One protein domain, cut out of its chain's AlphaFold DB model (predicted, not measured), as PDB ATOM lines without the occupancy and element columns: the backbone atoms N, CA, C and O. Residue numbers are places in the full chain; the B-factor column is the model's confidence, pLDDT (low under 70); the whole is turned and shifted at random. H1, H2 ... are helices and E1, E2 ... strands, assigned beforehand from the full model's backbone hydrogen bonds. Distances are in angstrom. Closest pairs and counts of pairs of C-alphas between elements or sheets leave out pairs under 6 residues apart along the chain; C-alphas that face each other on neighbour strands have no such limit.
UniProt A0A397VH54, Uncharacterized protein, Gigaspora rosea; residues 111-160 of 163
ATOM      1  N   ALA A 111      48.144  26.453  38.029       85.81
ATOM      2  CA  ALA A 111      49.039  25.634  38.840       85.81
ATOM      3  C   ALA A 111      49.849  26.493  39.825       85.81
ATOM      4  O   ALA A 111      49.882  26.189  41.015       85.81
ATOM      5  N   HIS A 112      50.419  27.611  39.363       87.38
ATOM      6  CA  HIS A 112      51.136  28.556  40.224       87.38
ATOM      7  C   HIS A 112      50.206  29.178  41.275       87.38
ATOM      8  O   HIS A 112      50.580  29.323  42.436       87.38
ATOM      9  N   ALA A 113      48.969  29.515  40.905       85.00
ATOM     10  CA  ALA A 113      47.975  30.009  41.855       85.00
ATOM     11  C   ALA A 113      47.631  28.968  42.934       85.00
ATOM     12  O   ALA A 113      47.557  29.297  44.122       85.00
ATOM     13  N   ALA A 114      47.466  27.703  42.545       86.25
ATOM     14  CA  ALA A 114      47.229  26.611  43.480       86.25
ATOM     15  C   ALA A 114      48.413  26.400  44.441       86.25
ATOM     16  O   ALA A 114      48.217  26.194  45.638       86.25
ATOM     17  N   GLU A 115      49.645  26.522  43.956       88.94
ATOM     18  CA  GLU A 115      50.848  26.422  44.785       88.94
ATOM     19  C   GLU A 115      50.944  27.579  45.794       88.94
ATOM     20  O   GLU A 115      51.025  27.345  47.002       88.94
ATOM     21  N   ILE A 116      50.805  28.825  45.327       87.94
ATOM     22  CA  ILE A 116      50.842  30.020  46.184       87.94
ATOM     23  C   ILE A 116      49.769  29.943  47.279       87.94
ATOM     24  O   ILE A 116      50.029  30.239  48.445       87.94
ATOM     25  N   THR A 117      48.552  29.524  46.932       84.69
ATOM     26  CA  THR A 117      47.457  29.389  47.909       84.69
ATOM     27  C   THR A 117      47.704  28.278  48.922       84.69
ATOM     28  O   THR A 117      47.340  28.422  50.091       84.69
ATOM     29  N   SER A 118      48.369  27.201  48.507       88.44
ATOM     30  CA  SER A 118      48.788  26.121  49.405       88.44
ATOM     31  C   SER A 118      49.817  26.605  50.421       88.44
ATOM     32  O   SER A 118      49.723  26.250  51.596       88.44
ATOM     33  N   TRP A 119      50.751  27.467  50.003       90.25
ATOM     34  CA  TRP A 119      51.721  28.093  50.904       90.25
ATOM     35  C   TRP A 119      51.058  29.035  51.912       90.25
ATOM     36  O   TRP A 119      51.412  29.002  53.090       90.25
ATOM     37  N   ILE A 120      50.064  29.826  51.487       84.69
ATOM     38  CA  ILE A 120      49.302  30.717  52.383       84.69
ATOM     39  C   ILE A 120      48.614  29.915  53.494       84.69
ATOM     40  O   ILE A 120      48.711  30.277  54.666       84.69
ATOM     41  N   ASP A 121      47.951  28.810  53.141       84.00
ATOM     42  CA  ASP A 121      47.263  27.941  54.105       84.00
ATOM     43  C   ASP A 121      48.210  26.942  54.808       84.00
ATOM     44  O   ASP A 121      47.751  26.148  55.630       84.00
ATOM     45  N   LYS A 122      49.524  26.985  54.524       87.25
ATOM     46  CA  LYS A 122      50.561  26.079  55.066       87.25
ATOM     47  C   LYS A 122      50.199  24.597  54.922       87.25
ATOM     48  O   LYS A 122      50.396  23.799  55.839       87.25
ATOM     49  N   LYS A 123      49.622  24.230  53.780       82.25
ATOM     50  CA  LYS A 123      49.123  22.878  53.528       82.25
ATOM     51  C   LYS A 123      50.266  21.946  53.108       82.25
ATOM     52  O   LYS A 123      51.114  22.346  52.317       82.25
ATOM     53  N   ALA A 124      50.268  20.714  53.622       83.06
ATOM     54  CA  ALA A 124      51.241  19.690  53.227       83.06
ATOM     55  C   ALA A 124      51.011  19.221  51.780       83.06
ATOM     56  O   ALA A 124      51.946  19.181  50.988       83.06
ATOM     57  N   ASP A 125      49.749  18.954  51.427       84.31
ATOM     58  CA  ASP A 125      49.347  18.611  50.062       84.31
ATOM     59  C   ASP A 125      48.811  19.839  49.333       84.31
ATOM     60  O   ASP A 125      47.816  20.442  49.759       84.31
ATOM     61  N   ALA A 126      49.426  20.187  48.206       80.94
ATOM     62  CA  ALA A 126      49.001  21.332  47.417       80.94
ATOM     63  C   ALA A 126      47.535  21.214  46.948       80.94
ATOM     64  O   ALA A 126      46.980  20.127  46.763       80.94
ATOM     65  N   TYR A 127      46.877  22.356  46.776       82.50
ATOM     66  CA  TYR A 127      45.638  22.448  46.018       82.50
ATOM     67  C   TYR A 127      45.888  22.058  44.556       82.50
ATOM     68  O   TYR A 127      46.985  22.227  44.025       82.50
ATOM     69  N   SER A 128      44.857  21.547  43.889       82.50
ATOM     70  CA  SER A 128      44.859  21.438  42.436       82.50
ATOM     71  C   SER A 128      44.573  22.807  41.820       82.50
ATOM     72  O   SER A 128      43.937  23.670  42.431       82.50
ATOM     73  N   ALA A 129      44.953  22.961  40.553       80.50
ATOM     74  CA  ALA A 129      44.626  24.113  39.710       80.50
ATOM     75  C   ALA A 129      43.122  24.467  39.672       80.50
ATOM     76  O   ALA A 129      42.749  25.564  39.268       80.50
ATOM     77  N   THR A 130      42.251  23.548  40.091       74.81
ATOM     78  CA  THR A 130      40.795  23.678  40.015       74.81
ATOM     79  C   THR A 130      40.106  23.809  41.374       74.81
ATOM     80  O   THR A 130      38.896  24.006  41.396       74.81
ATOM     81  N   ASN A 131      40.818  23.690  42.505       74.44
ATOM     82  CA  ASN A 131      40.172  23.538  43.818       74.44
ATOM     83  C   ASN A 131      40.721  24.429  44.948       74.44
ATOM     84  O   ASN A 131      40.414  24.183  46.119       74.44
ATOM     85  N   TYR A 132      41.508  25.462  44.632       76.88
ATOM     86  CA  TYR A 132      41.994  26.399  45.646       76.88
ATOM     87  C   TYR A 132      40.916  27.433  46.049       76.88
ATOM     88  O   TYR A 132      40.204  27.962  45.196       76.88
ATOM     89  N   PRO A 133      40.782  27.782  47.346       73.62
ATOM     90  CA  PRO A 133      39.645  28.557  47.864       73.62
ATOM     91  C   PRO A 133      39.816  30.090  47.781       73.62
ATOM     92  O   PRO A 133      39.192  30.819  48.556       73.62
ATOM     93  N   TYR A 134      40.687  30.590  46.905       74.56
ATOM     94  CA  TYR A 134      41.109  31.994  46.875       74.56
ATOM     95  C   TYR A 134      40.770  32.688  45.562       74.56
ATOM     96  O   TYR A 134      40.798  32.075  44.499       74.56
ATOM     97  N   GLU A 135      40.520  33.995  45.658       77.25
ATOM     98  CA  GLU A 135      40.310  34.867  44.509       77.25
ATOM     99  C   GLU A 135      41.547  35.708  44.223       77.25
ATOM    100  O   GLU A 135      41.988  36.502  45.061       77.25
ATOM    101  N   PHE A 136      42.093  35.546  43.019       77.56
ATOM    102  CA  PHE A 136      43.199  36.355  42.526       77.56
ATOM    103  C   PHE A 136      42.646  37.573  41.796       77.56
ATOM    104  O   PHE A 136      42.141  37.475  40.676       77.56
ATOM    105  N   LYS A 137      42.771  38.746  42.420       80.06
ATOM    106  CA  LYS A 137      42.389  40.020  41.807       80.06
ATOM    107  C   LYS A 137      43.626  40.702  41.251       80.06
ATOM    108  O   LYS A 137      44.576  40.981  41.981       80.06
ATOM    109  N   LEU A 138      43.606  40.983  39.950       77.12
ATOM    110  CA  LEU A 138      44.637  41.789  39.307       77.12
ATOM    111  C   LEU A 138      44.535  43.225  39.828       77.12
ATOM    112  O   LEU A 138      43.556  43.913  39.537       77.12
ATOM    113  N   LEU A 139      45.542  43.677  40.576       79.19
ATOM    114  CA  LEU A 139      45.619  45.072  40.999       79.19
ATOM    115  C   LEU A 139      46.275  45.928  39.928       79.19
ATOM    116  O   LEU A 139      45.730  46.956  39.534       79.19
ATOM    117  N   LEU A 140      47.431  45.479  39.449       72.19
ATOM    118  CA  LEU A 140      48.298  46.267  38.589       72.19
ATOM    119  C   LEU A 140      48.802  45.416  37.434       72.19
ATOM    120  O   LEU A 140      49.217  44.274  37.634       72.19
ATOM    121  N   ARG A 141      48.813  45.984  36.233       73.69
ATOM    122  CA  ARG A 141      49.348  45.350  35.030       73.69
ATOM    123  C   ARG A 141      50.158  46.368  34.254       73.69
ATOM    124  O   ARG A 141      49.588  47.325  33.744       73.69
ATOM    125  N   GLY A 142      51.458  46.121  34.081       71.44
ATOM    126  CA  GLY A 142      52.349  47.070  33.402       71.44
ATOM    127  C   GLY A 142      51.858  47.503  32.014       71.44
ATOM    128  O   GLY A 142      51.898  48.686  31.698       71.44
ATOM    129  N   THR A 143      51.275  46.581  31.233       69.50
ATOM    130  CA  THR A 143      50.723  46.888  29.896       69.50
ATOM    131  C   THR A 143      49.455  47.751  29.915       69.50
ATOM    132  O   THR A 143      49.098  48.299  28.881       69.50
ATOM    133  N   ARG A 144      48.732  47.821  31.042       72.19
ATOM    134  CA  ARG A 144      47.520  48.645  31.207       72.19
ATOM    135  C   ARG A 144      47.839  49.961  31.914       72.19
ATOM    136  O   ARG A 144      47.312  50.997  31.536       72.19
ATOM    137  N   ASP A 145      48.705  49.903  32.919       78.44
ATOM    138  CA  ASP A 145      48.905  50.976  33.895       78.44
ATOM    139  C   ASP A 145      50.184  51.798  33.631       78.44
ATOM    140  O   ASP A 145      50.604  52.585  34.473       78.44
ATOM    141  N   GLY A 146      50.809  51.633  32.458       68.56
ATOM    142  CA  GLY A 146      51.860  52.534  31.967       68.56
ATOM    143  C   GLY A 146      53.249  52.342  32.585       68.56
ATOM    144  O   GLY A 146      54.047  53.279  32.584       68.56
ATOM    145  N   LEU A 147      53.570  51.152  33.105       68.25
ATOM    146  CA  LEU A 147      54.897  50.865  33.671       68.25
ATOM    147  C   LEU A 147      55.862  50.430  32.563       68.25
ATOM    148  O   LEU A 147      55.706  49.375  31.952       68.25
ATOM    149  N   LEU A 148      56.864  51.270  32.315       59.69
ATOM    150  CA  LEU A 148      57.756  51.245  31.150       59.69
ATOM    151  C   LEU A 148      58.841  50.146  31.140       59.69
ATOM    152  O   LEU A 148      59.753  50.219  30.322       59.69
ATOM    153  N   LEU A 149      58.764  49.103  31.973       55.09
ATOM    154  CA  LEU A 149      59.715  47.983  31.913       55.09
ATOM    155  C   LEU A 149      59.052  46.626  32.197       55.09
ATOM    156  O   LEU A 149      58.535  46.393  33.281       55.09
ATOM    157  N   LEU A 150      59.124  45.761  31.175       51.56
ATOM    158  CA  LEU A 150      58.965  44.299  31.149       51.56
ATOM    159  C   LEU A 150      57.789  43.713  31.947       51.56
ATOM    160  O   LEU A 150      57.899  43.498  33.141       51.56
ATOM    161  N   HIS A 151      56.702  43.380  31.237       53.56
ATOM    162  CA  HIS A 151      55.630  42.444  31.621       53.56
ATOM    163  C   HIS A 151      55.657  41.944  33.080       53.56
ATOM    164  O   HIS A 151      56.011  40.796  33.332       53.56
ATOM    165  N   PHE A 152      55.234  42.769  34.037       55.00
ATOM    166  CA  PHE A 152      54.925  42.299  35.385       55.00
ATOM    167  C   PHE A 152      53.503  42.704  35.784       55.00
ATOM    168  O   PHE A 152      52.981  43.752  35.382       55.00
ATOM    169  N   GLY A 153      52.847  41.816  36.529       55.00
ATOM    170  CA  GLY A 153      51.525  42.027  37.109       55.00
ATOM    171  C   GLY A 153      51.588  41.844  38.620       55.00
ATOM    172  O   GLY A 153      52.225  40.907  39.095       55.00
ATOM    173  N   ILE A 154      50.935  42.735  39.366       61.59
ATOM    174  CA  ILE A 154      50.765  42.611  40.818       61.59
ATOM    175  C   ILE A 154      49.348  42.116  41.080       61.59
ATOM    176  O   ILE A 154      48.364  42.721  40.641       61.59
ATOM    177  N   TYR A 155      49.255  41.019  41.820       58.78
ATOM    178  CA  TYR A 155      47.998  40.408  42.221       58.78
ATOM    179  C   TYR A 155      47.788  40.602  43.717       58.78
ATOM    180  O   TYR A 155      48.721  40.441  44.502       58.78
ATOM    181  N   VAL A 156      46.553  40.906  44.114       60.38
ATOM    182  CA  VAL A 156      46.111  40.709  45.494       60.38
ATOM    183  C   VAL A 156      45.343  39.412  45.579       60.38
ATOM    184  O   VAL A 156      44.427  39.145  44.798       60.38
ATOM    185  N   ILE A 157      45.730  38.623  46.570       57.97
ATOM    186  CA  ILE A 157      45.080  37.372  46.906       57.97
ATOM    187  C   ILE A 157      44.097  37.695  48.017       57.97
ATOM    188  O   ILE A 157      44.484  38.002  49.144       57.97
ATOM    189  N   SER A 158      42.812  37.682  47.682       51.59
ATOM    190  CA  SER A 158      41.753  37.902  48.654       51.59
ATOM    191  C   SER A 158      41.101  36.564  48.969       51.59
ATOM    192  O   SER A 158      40.563  35.887  48.091       51.59
ATOM    193  N   LYS A 159      41.123  36.174  50.246       50.78
ATOM    194  CA  LYS A 159      40.219  35.135  50.736       50.78
ATOM    195  C   LYS A 159      38.849  35.782  50.832       50.78
ATOM    196  O   LYS A 159      38.645  36.667  51.663       50.78
ATOM    197  N   ARG A 160      37.916  35.392  49.965       47.56
ATOM    198  CA  ARG A 160      36.560  35.937  50.013       47.56
ATOM    199  C   ARG A 160      35.862  35.390  51.259       47.56
ATOM    200  O   ARG A 160      35.265  34.318  51.242       47.56
TER     201      ARG A 160
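AT A GLANCE: This is residues 111 to 160 of the 163 residues of an uncharacterized protein of Gigaspora rosea (UniProt A0A397VH54). A long ribbon of two antiparallel strands, E1 and E2, has helix H1 and a long loop, residues 121 to 134, toward the end where E1 begins, and the short helix H2 with its loop at the other end. The contacts of H1 with the ribbon are few, and the whole is loose and elongated, with a radius of gyration of the C-alphas of 13.1 A and spans of 39 by 21 by 18 A. The printed part has 50 residues, with two named helices and two named strands in the order H1, E1, H2, E2. The class is mixed, helices and strands, with 27 residues in named elements.

IN THESE COORDINATES: Find C-alpha 135 at (40.310, 34.867, 44.509); from there E1, residues 135 to 141, runs 16.8 A. E2, residues 153 to 158, runs 15.7 A and ends at C-alpha 158, at (41.753, 37.902, 48.654). H2 is residues 142 to 145. H1, residues 111 to 120, begins at C-alpha 111, at (49.039, 25.634, 38.840), and is 14.5 A long.

HOW THE PARTS SIT: Begin at E1 and E2, antiparallel neighbours at 152 degrees between their directions; N 137 and O 156 are 2.9 A apart and N 158 and O 135 3.0 A, both within hydrogen-bond range. The closest C-alphas of H1 and E1 are those of Ala 113 and Phe 136, 8.0 A apart. H1 and E2 are only just apart, with their closest C-alphas at 8.4 A. H1 and H2 are apart. The closest C-alphas of H2 and E2 are those of Gly 142 and Gly 153, 6.3 A apart. In H1 every O i to N i+4 pair is within hydrogen-bond range; H2, with 4 residues, is too short for such a pair.

THE WHOLE: Look at Ala 124 and Gly 146 for the two C-alphas farthest apart, at 39.1 A. The printed part has no cut. The link from H1 to E1 is long, with 14 residues; that from E1 to H2 is tight, and that from H2 to E2, with 7 residues, is short. Mean pLDDT of the printed part is 73.5, and it is under 70 at residue 143 and residues 146 to 160.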